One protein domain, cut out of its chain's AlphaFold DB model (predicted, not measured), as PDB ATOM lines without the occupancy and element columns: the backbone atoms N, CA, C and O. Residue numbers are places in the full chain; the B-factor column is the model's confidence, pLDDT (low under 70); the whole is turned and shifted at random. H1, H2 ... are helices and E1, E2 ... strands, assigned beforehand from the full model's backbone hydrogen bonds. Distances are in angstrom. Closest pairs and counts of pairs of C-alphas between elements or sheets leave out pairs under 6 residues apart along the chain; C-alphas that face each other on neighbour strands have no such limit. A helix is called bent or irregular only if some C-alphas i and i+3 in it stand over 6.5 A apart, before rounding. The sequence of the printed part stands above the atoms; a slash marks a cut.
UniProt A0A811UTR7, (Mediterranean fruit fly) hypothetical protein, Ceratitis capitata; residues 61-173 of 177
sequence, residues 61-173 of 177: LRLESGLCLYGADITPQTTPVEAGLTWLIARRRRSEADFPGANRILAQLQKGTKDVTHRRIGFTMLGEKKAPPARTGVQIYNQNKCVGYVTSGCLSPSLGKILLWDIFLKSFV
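AT A GLANCE: This is residues 61 to 173 of the 177 residues of the protein "(Mediterranean fruit fly) hypothetical protein" of Ceratitis capitata (UniProt A0A811UTR7). Look first for a strongly twisted four-stranded antiparallel sheet with long strands E3 and E4; beyond one end of it the short helices H2, H3 and H4 form a loose second part. A long unnamed stretch, residues 65 to 90, runs from H1, which grazes the sheet, to H2, and H5 follows E4. The 113 printed residues hold five named helices and four named strands in the order H1 H2 H3 H4 E1 E2 E3 E4 H5, and the class is mixed, helices and strands. The sheet's order is E1 E4 E3 E2. The whole is elongated, 51 by 33 by 20 A, and only just compact, close to loose, with a radius of gyration of the C-alphas of 15.5 A.

HOW THE PARTS SIT: Start at the edge strand E1, residues 118 to 124, beside E4, residues 161 to 169: they are antiparallel at 162 degrees, and N 121 and O 166 are 2.8 A apart, within hydrogen-bond range. E4 and E3, residues 145 to 156, form a hairpin, with N 165 and O 152 at 2.8 A. E3 and the edge strand E2, residues 139 to 142, form another hairpin, with N 140 and O 148 at 2.9 A. E2, E3 and E4 make a meander, each strand the antiparallel neighbour of the one before; with E1, the antiparallel neighbour of E4, they make a Greek key, four strands in a row with no named helix between. E3 bends by 69 degrees at residue 151, and E4 by 52 degrees at residue 166. H1, residues 61 to 64, only grazes the sheet; its closest C-alpha pair with E3 is Glu 64 and Ser 156, 6.7 A. H5, residues 170 to 173, is on the sheet at a height of 6.4 A, over none of the strands, but only just: 2 of its 4 C-alphas fall on E3. H2, residues 91 to 96, and H3, residues 102 to 110, are close but not clearly touching, at a steep tilt of 53 degrees, opposite ways; their closest C-alphas, of Arg 94 and Leu 106, are 6.9 A apart. H4, residues 112 to 115, is close to H3 but not clearly touching it, with the closest C-alphas, of Gln 108 and Asp 115, 5.8 A apart. H2 and H3 are not on the sheet, nor is H4. Every O i to N i+4 pair is within hydrogen-bond range in H2 and H3; H1, H4 and H5 are too short for such a pair, and the one O i to N i+3 pair is within range in H1 and H5 but not in H4.

IN THESE COORDINATES: Find C-alpha 61 at (-19.691, 82.466, 59.481), where H1 begins. H3 measures 11.8 A from first to last C-alpha, E1 18.5 A and E2 10.1 A. From C-alpha 145 at (-44.877, 67.981, 47.401), E3 runs 27.7 A to C-alpha 156; E4 measures 23.7 A. H2 measures 8.8 A, and H4 is irregular, but only just: C-alphas 112 and 115 are 7.0 A apart. H5 ends at C-alpha 173, (-39.882, 81.757, 46.189).

THE WHOLE: The C-alphas farthest apart, of Glu 96 and Lys 130, are 50.6 A from each other. The printed part has no cut. Its long links are H1 to H2, 26 residues, and E1 to E2, 14 residues. The mean pLDDT of the printed part is 83.7; look for values under 70 at residues 112 to 114, 127 to 130 and 163 to 173.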
ATOM      1  N   LEU A  61     -19.828  81.054  59.856       94.00
ATOM      2  CA  LEU A  61     -19.691  82.466  59.481       94.00
ATOM      3  C   LEU A  61     -20.049  82.689  58.009       94.00
ATOM      4  O   LEU A  61     -20.914  83.500  57.694       94.00
ATOM      5  N   ARG A  62     -19.476  81.889  57.099       94.12
ATOM      6  CA  ARG A  62     -19.778  81.996  55.662       94.12
ATOM      7  C   ARG A  62     -21.266  81.811  55.375       94.12
ATOM      8  O   ARG A  62     -21.790  82.426  54.448       94.12
ATOM      9  N   LEU A  63     -21.931  80.932  56.134       90.50
ATOM     10  CA  LEU A  63     -23.343  80.629  55.955       90.50
ATOM     11  C   LEU A  63     -24.202  81.797  56.444       90.50
ATOM     12  O   LEU A  63     -25.130  82.200  55.750       90.50
ATOM     13  N   GLU A  64     -23.864  82.394  57.586       90.62
ATOM     14  CA  GLU A  64     -24.504  83.624  58.068       90.62
ATOM     15  C   GLU A  64     -24.363  84.776  57.061       90.62
ATOM     16  O   GLU A  64     -25.326  85.500  56.814       90.62
ATOM     17  N   SER A  65     -23.212  84.891  56.391       91.94
ATOM     18  CA  SER A  65     -22.961  85.907  55.359       91.94
ATOM     19  C   SER A  65     -23.524  85.568  53.971       91.94
ATOM     20  O   SER A  65     -23.387  86.357  53.036       91.94
ATOM     21  N   GLY A  66     -24.116  84.384  53.794       89.75
ATOM     22  CA  GLY A  66     -24.681  83.922  52.522       89.75
ATOM     23  C   GLY A  66     -23.683  83.590  51.413       89.75
ATOM     24  O   GLY A  66     -24.049  83.565  50.229       89.75
ATOM     25  N   LEU A  67     -22.436  83.304  51.791       92.94
ATOM     26  CA  LEU A  67     -21.365  82.889  50.892       92.94
ATOM     27  C   LEU A  67     -21.504  81.408  50.499       92.94
ATOM     28  O   LEU A  67     -21.882  80.546  51.297       92.94
ATOM     29  N   CYS A  68     -21.199  81.120  49.232       93.50
ATOM     30  CA  CYS A  68     -21.457  79.826  48.599       93.50
ATOM     31  C   CYS A  68     -20.254  78.896  48.679       93.50
ATOM     32  O   CYS A  68     -19.179  79.240  48.188       93.50
ATOM     33  N   LEU A  69     -20.457  77.679  49.171       92.75
ATOM     34  CA  LEU A  69     -19.443  76.637  49.148       92.75
ATOM     35  C   LEU A  69     -19.527  75.830  47.843       92.75
ATOM     36  O   LEU A  69     -20.556  75.225  47.533       92.75
ATOM     37  N   TYR A  70     -18.432  75.802  47.081       93.06
ATOM     38  CA  TYR A  70     -18.329  74.959  45.890       93.06
ATOM     39  C   TYR A  70     -18.418  73.473  46.257       93.06
ATOM     40  O   TYR A  70     -17.789  73.026  47.213       93.06
ATOM     41  N   GLY A  71     -19.206  72.715  45.494       90.94
ATOM     42  CA  GLY A  71     -19.531  71.314  45.775       90.94
ATOM     43  C   GLY A  71     -20.746  71.121  46.688       90.94
ATOM     44  O   GLY A  71     -21.259  70.009  46.753       90.94
ATOM     45  N   ALA A  72     -21.239  72.185  47.337       89.31
ATOM     46  CA  ALA A  72     -22.471  72.163  48.128       89.31
ATOM     47  C   ALA A  72     -23.538  73.095  47.530       89.31
ATOM     48  O   ALA A  72     -24.544  72.629  47.000       89.31
ATOM     49  N   ASP A  73     -23.303  74.408  47.560       90.44
ATOM     50  CA  ASP A  73     -24.276  75.421  47.121       90.44
ATOM     51  C   ASP A  73     -24.174  75.734  45.625       90.44
ATOM     52  O   ASP A  73     -25.128  76.210  45.006       90.44
ATOM     53  N   ILE A  74     -22.990  75.517  45.049       92.25
ATOM     54  CA  ILE A  74     -22.707  75.719  43.628       92.25
ATOM     55  C   ILE A  74     -21.935  74.524  43.074       92.25
ATOM     56  O   ILE A  74     -21.000  74.019  43.697       92.25
ATOM     57  N   THR A  75     -22.318  74.091  41.879       91.25
ATOM     58  CA  THR A  75     -21.659  73.037  41.102       91.25
ATOM     59  C   THR A  75     -21.489  73.521  39.656       91.25
ATOM     60  O   THR A  75     -22.034  74.571  39.303       91.25
ATOM     61  N   PRO A  76     -20.801  72.775  38.771       92.06
ATOM     62  CA  PRO A  76     -20.752  73.112  37.345       92.06
ATOM     63  C   PRO A  76     -22.130  73.221  36.667       92.06
ATOM     64  O   PRO A  76     -22.243  73.801  35.589       92.06
ATOM     65  N   GLN A  77     -23.181  72.660  37.273       88.81
ATOM     66  CA  GLN A  77     -24.551  72.700  36.762       88.81
ATOM     67  C   GLN A  77     -25.337  73.924  37.260       88.81
ATOM     68  O   GLN A  77     -26.342  74.281  36.635       88.81
ATOM     69  N   THR A  78     -24.873  74.571  38.336       90.00
ATOM     70  CA  THR A  78     -25.504  75.746  38.942       90.00
ATOM     71  C   THR A  78     -25.054  77.024  38.240       90.00
ATOM     72  O   THR A  78     -23.884  77.401  38.253       90.00
ATOM     73  N   THR A  79     -25.999  77.749  37.661       92.44
ATOM     74  CA  THR A  79     -25.759  79.067  37.065       92.44
ATOM     75  C   THR A  79     -25.647  80.158  38.135       92.44
ATOM     76  O   THR A  79     -26.253  80.053  39.207       92.44
ATOM     77  N   PRO A  80     -24.969  81.285  37.844       92.38
ATOM     78  CA  PRO A  80     -24.954  82.432  38.750       92.38
ATOM     79  C   PRO A  80     -26.351  82.984  39.063       92.38
ATOM     80  O   PRO A  80     -26.556  83.547  40.134       92.38
ATOM     81  N   VAL A  81     -27.327  82.830  38.159       91.38
ATOM     82  CA  VAL A  81     -28.708  83.270  38.407       91.38
ATOM     83  C   VAL A  81     -29.399  82.356  39.421       91.38
ATOM     84  O   VAL A  81     -29.978  82.856  40.386       91.38
ATOM     85  N   GLU A  82     -29.278  81.034  39.255       90.38
ATOM     86  CA  GLU A  82     -29.771  80.029  40.214       90.38
ATOM     87  C   GLU A  82     -29.131  80.232  41.598       90.38
ATOM     88  O   GLU A  82     -29.824  80.202  42.610       90.38
ATOM     89  N   ALA A  83     -27.837  80.552  41.653       90.56
ATOM     90  CA  ALA A  83     -27.107  80.798  42.897       90.56
ATOM     91  C   ALA A  83     -27.314  82.202  43.507       90.56
ATOM     92  O   ALA A  83     -26.703  82.514  44.525       90.56
ATOM     93  N   GLY A  84     -28.100  83.099  42.900       89.25
ATOM     94  CA  GLY A  84     -28.227  84.479  43.397       89.25
ATOM     95  C   GLY A  84     -26.923  85.297  43.338       89.25
ATOM     96  O   GLY A  84     -26.756  86.269  44.066       89.25
ATOM     97  N   LEU A  85     -26.000  84.915  42.455       92.50
ATOM     98  CA  LEU A  85     -24.671  85.498  42.252       92.50
ATOM     99  C   LEU A  85     -24.603  86.423  41.028       92.50
ATOM    100  O   LEU A  85     -23.533  86.688  40.485       92.50
ATOM    101  N   THR A  86     -25.742  86.935  40.559       91.50
ATOM    102  CA  THR A  86     -25.803  87.796  39.363       91.50
ATOM    103  C   THR A  86     -24.968  89.071  39.502       91.50
ATOM    104  O   THR A  86     -24.491  89.610  38.500       91.50
ATOM    105  N   TRP A  87     -24.746  89.526  40.736       91.25
ATOM    106  CA  TRP A  87     -23.899  90.668  41.080       91.25
ATOM    107  C   TRP A  87     -22.421  90.474  40.698       91.25
ATOM    108  O   TRP A  87     -21.747  91.463  40.430       91.25
ATOM    109  N   LEU A  88     -21.936  89.230  40.574       92.62
ATOM    110  CA  LEU A  88     -20.571  88.927  40.112       92.62
ATOM    111  C   LEU A  88     -20.377  89.164  38.606       92.62
ATOM    112  O   LEU A  88     -19.249  89.286  38.132       92.62
ATOM    113  N   ILE A  89     -21.462  89.232  37.829       92.88
ATOM    114  CA  ILE A  89     -21.383  89.416  36.379       92.88
ATOM    115  C   ILE A  89     -21.346  90.911  36.071       92.88
ATOM    116  O   ILE A  89     -22.387  91.579  36.066       92.88
ATOM    117  N   ALA A  90     -20.152  91.424  35.777       93.94
ATOM    118  CA  ALA A  90     -19.931  92.824  35.429       93.94
ATOM    119  C   ALA A  90     -20.775  93.267  34.221       93.94
ATOM    120  O   ALA A  90     -20.962  92.513  33.264       93.94
ATOM    121  N   ARG A  91     -21.235  94.526  34.223       93.12
ATOM    122  CA  ARG A  91     -22.089  95.091  33.158       93.12
ATOM    123  C   ARG A  91     -21.491  94.913  31.759       93.12
ATOM    124  O   ARG A  91     -22.215  94.527  30.851       93.12
ATOM    125  N   ARG A  92     -20.178  95.124  31.620       95.62
ATOM    126  CA  ARG A  92     -19.430  94.918  30.370       95.62
ATOM    127  C   ARG A  92     -19.546  93.479  29.848       95.62
ATOM    128  O   ARG A  92     -19.893  93.273  28.693       95.62
ATOM    129  N   ARG A  93     -19.352  92.481  30.718       94.44
ATOM    130  CA  ARG A  93     -19.510  91.061  30.350       94.44
ATOM    131  C   ARG A  93     -20.934  90.749  29.904       94.44
ATOM    132  O   ARG A  93     -21.131  89.958  28.991       94.44
ATOM    133  N   ARG A  94     -21.936  91.398  30.514       93.88
ATOM    134  CA  ARG A  94     -23.338  91.230  30.105       93.88
ATOM    135  C   ARG A  94     -23.613  91.752  28.695       93.88
ATOM    136  O   ARG A  94     -24.432  91.157  28.008       93.88
ATOM    137  N   SER A  95     -22.969  92.846  28.286       94.06
ATOM    138  CA  SER A  95     -23.131  93.407  26.939       94.06
ATOM    139  C   SER A  95     -22.313  92.672  25.880       94.06
ATOM    140  O   SER A  95     -22.805  92.486  24.777       94.06
ATOM    141  N   GLU A  96     -21.087  92.260  26.208       96.56
ATOM    142  CA  GLU A  96     -20.181  91.594  25.258       96.56
ATOM    143  C   GLU A  96     -20.521  90.110  25.063       96.56
ATOM    144  O   GLU A  96     -20.192  89.545  24.026       96.56
ATOM    145  N   ALA A  97     -21.194  89.482  26.037       95.69
ATOM    146  CA  ALA A  97     -21.560  88.062  26.011       95.69
ATOM    147  C   ALA A  97     -20.367  87.113  25.757       95.69
ATOM    148  O   ALA A  97     -20.527  86.013  25.236       95.69
ATOM    149  N   ASP A  98     -19.167  87.520  26.169       95.19
ATOM    150  CA  ASP A  98     -17.886  86.913  25.802       95.19
ATOM    151  C   ASP A  98     -17.331  85.961  26.881       95.19
ATOM    152  O   ASP A  98     -16.124  85.873  27.110       95.19
ATOM    153  N   PHE A  99     -18.218  85.243  27.576       94.75
ATOM    154  CA  PHE A  99     -17.856  84.334  28.665       94.75
ATOM    155  C   PHE A  99     -18.547  82.964  28.546       94.75
ATOM    156  O   PHE A  99     -19.625  82.851  27.952       94.75
ATOM    157  N   PRO A 100     -17.966  81.895  29.126       94.31
ATOM    158  CA  PRO A 100     -18.559  80.561  29.076       94.31
ATOM    159  C   PRO A 100     -19.989  80.533  29.631       94.31
ATOM    160  O   PRO A 100     -20.259  81.010  30.732       94.31
ATOM    161  N   GLY A 101     -20.920  79.962  28.862       93.19
ATOM    162  CA  GLY A 101     -22.329  79.865  29.255       93.19
ATOM    163  C   GLY A 101     -23.139  81.161  29.114       93.19
ATOM    164  O   GLY A 101     -24.297  81.179  29.543       93.19
ATOM    165  N   ALA A 102     -22.585  82.215  28.493       94.94
ATOM    166  CA  ALA A 102     -23.241  83.516  28.333       94.94
ATOM    167  C   ALA A 102     -24.664  83.415  27.768       94.94
ATOM    168  O   ALA A 102     -25.576  83.991  28.352       94.94
ATOM    169  N   ASN A 103     -24.896  82.615  26.723       93.25
ATOM    170  CA  ASN A 103     -26.230  82.457  26.125       93.25
ATOM    171  C   ASN A 103     -27.300  82.033  27.153       93.25
ATOM    172  O   ASN A 103     -28.355  82.661  27.244       93.25
ATOM    173  N   ARG A 104     -27.018  81.008  27.976       92.00
ATOM    174  CA  ARG A 104     -27.945  80.529  29.022       92.00
ATOM    175  C   ARG A 104     -28.117  81.573  30.125       92.00
ATOM    176  O   ARG A 104     -29.239  81.868  30.526       92.00
ATOM    177  N   ILE A 105     -27.007  82.131  30.606       93.19
ATOM    178  CA  ILE A 105     -26.995  83.044  31.754       93.19
ATOM    179  C   ILE A 105     -27.678  84.375  31.409       93.19
ATOM    180  O   ILE A 105     -28.464  84.888  32.204       93.19
ATOM    181  N   LEU A 106     -27.438  84.929  30.219       93.50
ATOM    182  CA  LEU A 106     -28.063  86.173  29.766       93.50
ATOM    183  C   LEU A 106     -29.558  85.994  29.497       93.50
ATOM    184  O   LEU A 106     -30.339  86.863  29.881       93.50
ATOM    185  N   ALA A 107     -29.976  84.854  28.936       91.81
ATOM    186  CA  ALA A 107     -31.395  84.531  28.793       91.81
ATOM    187  C   ALA A 107     -32.108  84.476  30.158       91.81
ATOM    188  O   ALA A 107     -33.183  85.060  30.318       91.81
ATOM    189  N   GLN A 108     -31.484  83.846  31.163       91.00
ATOM    190  CA  GLN A 108     -31.986  83.828  32.542       91.00
ATOM    191  C   GLN A 108     -32.027  85.234  33.169       91.00
ATOM    192  O   GLN A 108     -32.963  85.556  33.893       91.00
ATOM    193  N   LEU A 109     -31.047  86.100  32.889       89.50
ATOM    194  CA  LEU A 109     -31.054  87.483  33.383       89.50
ATOM    195  C   LEU A 109     -32.175  88.326  32.753       89.50
ATOM    196  O   LEU A 109     -32.842  89.067  33.471       89.50
ATOM    197  N   GLN A 110     -32.403  88.209  31.440       87.00
ATOM    198  CA  GLN A 110     -33.411  88.993  30.710       87.00
ATOM    199  C   GLN A 110     -34.843  88.609  31.083       87.00
ATOM    200  O   GLN A 110     -35.684  89.474  31.319       87.00
ATOM    201  N   LYS A 111     -35.129  87.307  31.158       80.75
ATOM    202  CA  LYS A 111     -36.461  86.800  31.522       80.75
ATOM    203  C   LYS A 111     -36.693  86.806  33.039       80.75
ATOM    204  O   LYS A 111     -37.782  86.467  33.509       80.75
ATOM    205  N   GLY A 112     -35.676  87.202  33.806       69.44
ATOM    206  CA  GLY A 112     -35.653  87.158  35.259       69.44
ATOM    207  C   GLY A 112     -35.738  85.727  35.788       69.44
ATOM    208  O   GLY A 112     -35.453  84.748  35.101       69.44
ATOM    209  N   THR A 113     -36.231  85.573  37.013       63.44
ATOM    210  CA  THR A 113     -36.414  84.253  37.637       63.44
ATOM    211  C   THR A 113     -37.423  83.363  36.903       63.44
ATOM    212  O   THR A 113     -37.668  82.246  37.347       63.44
ATOM    213  N   LYS A 114     -38.030  83.811  35.789       67.12
ATOM    214  CA  LYS A 114     -39.071  83.067  35.077       67.12
ATOM    215  C   LYS A 114     -38.575  81.754  34.460       67.12
ATOM    216  O   LYS A 114     -39.299  80.766  34.556       67.12
ATOM    217  N   ASP A 115     -37.349  81.724  33.952       70.94
ATOM    218  CA  ASP A 115     -36.762  80.541  33.296       70.94
ATOM    219  C   ASP A 115     -35.853  79.724  34.226       70.94
ATOM    220  O   ASP A 115     -35.229  78.746  33.822       70.94
ATOM    221  N   VAL A 116     -35.771  80.120  35.494       75.88
ATOM    222  CA  VAL A 116     -34.951  79.447  36.492       75.88
ATOM    223  C   VAL A 116     -35.825  78.447  37.239       75.88
ATOM    224  O   VAL A 116     -36.749  78.842  37.943       75.88
ATOM    225  N   THR A 117     -35.563  77.148  37.088       75.69
ATOM    226  CA  THR A 117     -36.359  76.110  37.764       75.69
ATOM    227  C   THR A 117     -36.077  76.063  39.257       75.69
ATOM    228  O   THR A 117     -37.002  75.785  40.018       75.69
ATOM    229  N   HIS A 118     -34.856  76.416  39.679       81.44
ATOM    230  CA  HIS A 118     -34.475  76.441  41.083       81.44
ATOM    231  C   HIS A 118     -33.623  77.650  41.475       81.44
ATOM    232  O   HIS A 118     -32.792  78.101  40.698       81.44
ATOM    233  N   ARG A 119     -33.773  78.163  42.696       86.00
ATOM    234  CA  ARG A 119     -32.988  79.294  43.200       86.00
ATOM    235  C   ARG A 119     -32.474  79.019  44.604       86.00
ATOM    236  O   ARG A 119     -33.227  78.514  45.435       86.00
ATOM    237  N   ARG A 120     -31.229  79.419  44.874       89.12
ATOM    238  CA  ARG A 120     -30.689  79.406  46.226       89.12
ATOM    239  C   ARG A 120     -31.385  80.459  47.090       89.12
ATOM    240  O   ARG A 120     -31.384  81.637  46.728       89.12
ATOM    241  N   ILE A 121     -31.940  80.048  48.223       87.19
ATOM    242  CA  ILE A 121     -32.487  80.935  49.254       87.19
ATOM    243  C   ILE A 121     -32.000  80.487  50.635       87.19
ATOM    244  O   ILE A 121     -31.716  79.310  50.848       87.19
ATOM    245  N   GLY A 122     -31.897  81.437  51.561       86.19
ATOM    246  CA  GLY A 122     -31.655  81.160  52.975       86.19
ATOM    247  C   GLY A 122     -32.969  81.157  53.754       86.19
ATOM    248  O   GLY A 122     -33.863  81.952  53.461       86.19
ATOM    249  N   PHE A 123     -33.094  80.280  54.745       82.44
ATOM    250  CA  PHE A 123     -34.206  80.271  55.695       82.44
ATOM    251  C   PHE A 123     -33.772  79.667  57.031       82.44
ATOM    252  O   PHE A 123     -32.685  79.110  57.184       82.44
ATOM    253  N   THR A 124     -34.639  79.805  58.028       83.62
ATOM    254  CA  THR A 124     -34.408  79.274  59.371       83.62
ATOM    255  C   THR A 124     -35.356  78.121  59.648       83.62
ATOM    256  O   THR A 124     -36.542  78.223  59.329       83.62
ATOM    257  N   MET A 125     -34.879  77.064  60.305       79.38
ATOM    258  CA  MET A 125     -35.786  76.041  60.831       79.38
ATOM    259  C   MET A 125     -36.652  76.630  61.951       79.38
ATOM    260  O   MET A 125     -36.152  77.341  62.825       79.38
ATOM    261  N   LEU A 126     -37.951  76.326  61.927       77.56
ATOM    262  CA  LEU A 126     -38.863  76.608  63.034       77.56
ATOM    263  C   LEU A 126     -38.743  75.485  64.075       77.56
ATOM    264  O   LEU A 126     -38.723  74.314  63.706       77.56
ATOM    265  N   GLY A 127     -38.679  75.831  65.363       67.56
ATOM    266  CA  GLY A 127     -38.564  74.866  66.466       67.56
ATOM    267  C   GLY A 127     -37.332  75.078  67.353       67.56
ATOM    268  O   GLY A 127     -36.540  75.996  67.141       67.56
ATOM    269  N   GLU A 128     -37.202  74.258  68.400       56.91
ATOM    270  CA  GLU A 128     -36.167  74.409  69.432       56.91
ATOM    271  C   GLU A 128     -34.737  74.166  68.915       56.91
ATOM    272  O   GLU A 128     -34.488  73.293  68.084       56.91
ATOM    273  N   LYS A 129     -33.768  74.868  69.522       58.75
ATOM    274  CA  LYS A 129     -32.316  74.834  69.230       58.75
ATOM    275  C   LYS A 129     -31.648  73.444  69.303       58.75
ATOM    276  O   LYS A 129     -30.456  73.341  69.037       58.75
ATOM    277  N   LYS A 130     -32.374  72.401  69.721       61.28
ATOM    278  CA  LYS A 130     -31.848  71.049  69.975       61.28
ATOM    279  C   LYS A 130     -31.900  70.118  68.763       61.28
ATOM    280  O   LYS A 130     -31.258  69.071  68.800       61.28
ATOM    281  N   ALA A 131     -32.648  70.457  67.713       72.62
ATOM    282  CA  ALA A 131     -32.645  69.642  66.503       72.62
ATOM    283  C   ALA A 131     -31.282  69.757  65.788       72.62
ATOM    284  O   ALA A 131     -30.727  70.855  65.708       72.62
ATOM    285  N   PRO A 132     -30.711  68.661  65.263       79.19
ATOM    286  CA  PRO A 132     -29.519  68.761  64.434       79.19
ATOM    287  C   PRO A 132     -29.844  69.532  63.142       79.19
ATOM    288  O   PRO A 132     -30.925  69.336  62.578       79.19
ATOM    289  N   PRO A 133     -28.927  70.377  62.633       81.88
ATOM    290  CA  PRO A 133     -29.108  71.023  61.339       81.88
ATOM    291  C   PRO A 133     -29.325  69.995  60.231       81.88
ATOM    292  O   PRO A 133     -28.606  68.990  60.161       81.88
ATOM    293  N   ALA A 134     -30.289  70.260  59.348       84.88
ATOM    294  CA  ALA A 134     -30.474  69.452  58.153       84.88
ATOM    295  C   ALA A 134     -29.186  69.463  57.313       84.88
ATOM    296  O   ALA A 134     -28.537  70.497  57.147       84.88
ATOM    297  N   ARG A 135     -28.788  68.285  56.828       82.19
ATOM    298  CA  ARG A 135     -27.563  68.095  56.043       82.19
ATOM    299  C   ARG A 135     -27.859  68.183  54.550       82.19
ATOM    300  O   ARG A 135     -29.007  68.086  54.125       82.19
ATOM    301  N   THR A 136     -26.803  68.332  53.758       87.31
ATOM    302  CA  THR A 136     -26.869  68.336  52.295       87.31
ATOM    303  C   THR A 136     -27.679  67.148  51.761       87.31
ATOM    304  O   THR A 136     -27.497  66.013  52.200       87.31
ATOM    305  N   GLY A 137     -28.574  67.414  50.811       86.88
ATOM    306  CA  GLY A 137     -29.427  66.423  50.153       86.88
ATOM    307  C   GLY A 137     -30.760  66.142  50.851       86.88
ATOM    308  O   GLY A 137     -31.615  65.490  50.252       86.88
ATOM    309  N   VAL A 138     -30.985  66.645  52.073       89.75
ATOM    310  CA  VAL A 138     -32.286  66.508  52.748       89.75
ATOM    311  C   VAL A 138     -33.367  67.180  51.907       89.75
ATOM    312  O   VAL A 138     -33.261  68.355  51.573       89.75
ATOM    313  N   GLN A 139     -34.410  66.434  51.555       90.62
ATOM    314  CA  GLN A 139     -35.514  66.947  50.751       90.62
ATOM    315  C   GLN A 139     -36.390  67.908  51.557       90.62
ATOM    316  O   GLN A 139     -36.723  67.653  52.715       90.62
ATOM    317  N   ILE A 140     -36.818  68.985  50.909       86.06
ATOM    318  CA  ILE A 140     -37.733  69.972  51.475       86.06
ATOM    319  C   ILE A 140     -39.110  69.706  50.897       86.06
ATOM    320  O   ILE A 140     -39.275  69.618  49.677       86.06
ATOM    321  N   TYR A 141     -40.109  69.638  51.765       87.25
ATOM    322  CA  TYR A 141     -41.490  69.426  51.368       87.25
ATOM    323  C   TYR A 141     -42.342  70.636  51.729       87.25
ATOM    324  O   TYR A 141     -42.216  71.205  52.811       87.25
ATOM    325  N   ASN A 142     -43.247  71.002  50.824       85.25
ATOM    326  CA  ASN A 142     -44.425  71.771  51.188       85.25
ATOM    327  C   ASN A 142     -45.631  70.836  51.132       85.25
ATOM    328  O   ASN A 142     -46.001  70.368  50.049       85.25
ATOM    329  N   GLN A 143     -46.228  70.570  52.294       87.75
ATOM    330  CA  GLN A 143     -47.214  69.502  52.460       87.75
ATOM    331  C   GLN A 143     -46.623  68.179  51.936       87.75
ATOM    332  O   GLN A 143     -45.583  67.750  52.421       87.75
ATOM    333  N   ASN A 144     -47.216  67.577  50.902       90.25
ATOM    334  CA  ASN A 144     -46.762  66.304  50.325       90.25
ATOM    335  C   ASN A 144     -45.935  66.470  49.038       90.25
ATOM    336  O   ASN A 144     -45.585  65.484  48.393       90.25
ATOM    337  N   LYS A 145     -45.636  67.707  48.625       88.62
ATOM    338  CA  LYS A 145     -44.877  67.981  47.401       88.62
ATOM    339  C   LYS A 145     -43.430  68.300  47.750       88.62
ATOM    340  O   LYS A 145     -43.188  69.240  48.499       88.62
ATOM    341  N   CYS A 146     -42.481  67.569  47.168       88.56
ATOM    342  CA  CYS A 146     -41.066  67.933  47.236       88.56
ATOM    343  C   CYS A 146     -40.837  69.236  46.454       88.56
ATOM    344  O   CYS A 146     -41.257  69.367  45.299       88.56
ATOM    345  N   VAL A 147     -40.220  70.218  47.106       87.06
ATOM    346  CA  VAL A 147     -40.020  71.577  46.582       87.06
ATOM    347  C   VAL A 147     -38.555  71.964  46.463       87.06
ATOM    348  O   VAL A 147     -38.261  73.061  46.003       87.06
ATOM    349  N   GLY A 148     -37.631  71.100  46.862       88.31
ATOM    350  CA  GLY A 148     -36.207  71.396  46.836       88.31
ATOM    351  C   GLY A 148     -35.433  70.466  47.748       88.31
ATOM    352  O   GLY A 148     -35.952  69.446  48.210       88.31
ATOM    353  N   TYR A 149     -34.188  70.830  48.001       89.31
ATOM    354  CA  TYR A 149     -33.309  70.083  48.883       89.31
ATOM    355  C   TYR A 149     -32.293  71.007  49.548       89.31
ATOM    356  O   TYR A 149     -31.951  72.073  49.023       89.31
ATOM    357  N   VAL A 150     -31.789  70.547  50.689       90.25
ATOM    358  CA  VAL A 150     -30.801  71.264  51.475       90.25
ATOM    359  C   VAL A 150     -29.446  71.231  50.794       90.25
ATOM    360  O   VAL A 150     -28.962  70.152  50.450       90.25
ATOM    361  N   THR A 151     -28.814  72.391  50.605       90.25
ATOM    362  CA  THR A 151     -27.428  72.448  50.102       90.25
ATOM    363  C   THR A 151     -26.426  72.583  51.236       90.25
ATOM    364  O   THR A 151     -25.479  71.797  51.305       90.25
ATOM    365  N   SER A 152     -26.685  73.493  52.173       89.31
ATOM    366  CA  SER A 152     -25.857  73.745  53.350       89.31
ATOM    367  C   SER A 152     -26.731  74.018  54.570       89.31
ATOM    368  O   SER A 152     -27.753  74.689  54.472       89.31
ATOM    369  N   GLY A 153     -26.304  73.556  55.743       88.44
ATOM    370  CA  GLY A 153     -27.035  73.788  56.983       88.44
ATOM    371  C   GLY A 153     -26.141  73.712  58.210       88.44
ATOM    372  O   GLY A 153     -25.366  72.764  58.366       88.44
ATOM    373  N   CYS A 154     -26.252  74.701  59.094       87.00
ATOM    374  CA  CYS A 154     -25.528  74.727  60.361       87.00
ATOM    375  C   CYS A 154     -26.304  75.486  61.446       87.00
ATOM    376  O   CYS A 154     -27.289  76.181  61.189       87.00
ATOM    377  N   LEU A 155     -25.852  75.359  62.692       86.69
ATOM    378  CA  LEU A 155     -26.277  76.271  63.748       86.69
ATOM    379  C   LEU A 155     -25.642  77.642  63.488       86.69
ATOM    380  O   LEU A 155     -24.445  77.703  63.223       86.69
ATOM    381  N   SER A 156     -26.429  78.711  63.582       86.50
ATOM    382  CA  SER A 156     -25.954  80.095  63.593       86.50
ATOM    383  C   SER A 156     -25.697  80.527  65.036       86.50
ATOM    384  O   SER A 156     -26.663  80.674  65.800       86.50
ATOM    385  N   PRO A 157     -24.429  80.716  65.444       85.62
ATOM    386  CA  PRO A 157     -24.112  81.258  66.759       85.62
ATOM    387  C   PRO A 157     -24.700  82.658  66.955       85.62
ATOM    388  O   PRO A 157     -25.221  82.940  68.032       85.62
ATOM    389  N   SER A 158     -24.698  83.493  65.910       85.56
ATOM    390  CA  SER A 158     -25.124  84.896  65.990       85.56
ATOM    391  C   SER A 158     -26.631  85.047  66.206       85.56
ATOM    392  O   SER A 158     -27.071  85.875  67.000       85.56
ATOM    393  N   LEU A 159     -27.447  84.225  65.538       80.12
ATOM    394  CA  LEU A 159     -28.911  84.268  65.663       80.12
ATOM    395  C   LEU A 159     -29.448  83.311  66.733       80.12
ATOM    396  O   LEU A 159     -30.630  83.367  67.080       80.12
ATOM    397  N   GLY A 160     -28.618  82.378  67.206       75.38
ATOM    398  CA  GLY A 160     -29.043  81.284  68.074       75.38
ATOM    399  C   GLY A 160     -30.109  80.386  67.433       75.38
ATOM    400  O   GLY A 160     -30.905  79.787  68.157       75.38
ATOM    401  N   LYS A 161     -30.161  80.325  66.099       73.12
ATOM    402  CA  LYS A 161     -31.120  79.548  65.292       73.12
ATOM    403  C   LYS A 161     -30.365  78.618  64.351       73.12
ATOM    404  O   LYS A 161     -29.184  78.816  64.095       73.12
ATOM    405  N   ILE A 162     -31.042  77.619  63.798       70.88
ATOM    406  CA  ILE A 162     -30.473  76.810  62.717       70.88
ATOM    407  C   ILE A 162     -30.701  77.549  61.399       70.88
ATOM    408  O   ILE A 162     -31.848  77.852  61.056       70.88
ATOM    409  N   LEU A 163     -29.611  77.830  60.686       65.06
ATOM    410  CA  LEU A 163     -29.636  78.378  59.336       65.06
ATOM    411  C   LEU A 163     -29.515  77.257  58.317       65.06
ATOM    412  O   LEU A 163     -28.650  76.387  58.431       65.06
ATOM    413  N   LEU A 164     -30.362  77.335  57.299       60.34
ATOM    414  CA  LEU A 164     -30.332  76.478  56.128       60.34
ATOM    415  C   LEU A 164     -30.217  77.358  54.881       60.34
ATOM    416  O   LEU A 164     -30.876  78.395  54.769       60.34
ATOM    417  N   TRP A 165     -29.357  76.949  53.958       62.25
ATOM    418  CA  TRP A 165     -29.233  77.524  52.626       62.25
ATOM    419  C   TRP A 165     -29.451  76.435  51.607       62.25
ATOM    420  O   TRP A 165     -28.706  75.453  51.577       62.25
ATOM    421  N   ASP A 166     -30.430  76.654  50.741       62.34
ATOM    422  CA  ASP A 166     -31.006  75.592  49.928       62.34
ATOM    423  C   ASP A 166     -31.310  76.069  48.527       62.34
ATOM    424  O   ASP A 166     -31.562  77.250  48.306       62.34
ATOM    425  N   ILE A 167     -31.388  75.120  47.600       57.34
ATOM    426  CA  ILE A 167     -31.859  75.325  46.235       57.34
ATOM    427  C   ILE A 167     -33.343  74.910  46.177       57.34
ATOM    428  O   ILE A 167     -33.680  73.728  46.216       57.34
ATOM    429  N   PHE A 168     -34.250  75.888  46.084       60.81
ATOM    430  CA  PHE A 168     -35.701  75.663  45.997       60.81
ATOM    431  C   PHE A 168     -36.209  75.725  44.567       60.81
ATOM    432  O   PHE A 168     -35.801  76.601  43.811       60.81
ATOM    433  N   LEU A 169     -37.212  74.910  44.242       55.00
ATOM    434  CA  LEU A 169     -38.061  75.067  43.066       55.00
ATOM    435  C   LEU A 169     -38.791  76.421  43.103       55.00
ATOM    436  O   LEU A 169     -39.479  76.775  44.065       55.00
ATOM    437  N   LYS A 170     -38.687  77.166  42.001       49.03
ATOM    438  CA  LYS A 170     -39.180  78.542  41.810       49.03
ATOM    439  C   LYS A 170     -40.613  78.808  42.290       49.03
ATOM    440  O   LYS A 170     -40.893  79.921  42.731       49.03
ATOM    441  N   SER A 171     -41.523  77.829  42.229       48.66
ATOM    442  CA  SER A 171     -42.940  78.016  42.588       48.66
ATOM    443  C   SER A 171     -43.182  78.449  44.042       48.66
ATOM    444  O   SER A 171     -44.294  78.860  44.361       48.66
ATOM    445  N   PHE A 172     -42.168  78.370  44.910       50.72
ATOM    446  CA  PHE A 172     -42.266  78.726  46.331       50.72
ATOM    447  C   PHE A 172     -41.583  80.043  46.710       50.72
ATOM    448  O   PHE A 172     -41.927  80.630  47.731       50.72
ATOM    449  N   VAL A 173     -40.686  80.563  45.869       50.31
ATOM    450  CA  VAL A 173     -39.882  81.757  46.189       50.31
ATOM    451  C   VAL A 173     -40.712  83.047  46.139       50.31
ATOM    452  O   VAL A 173     -40.441  83.982  46.881       50.31
TER     453      VAL A 173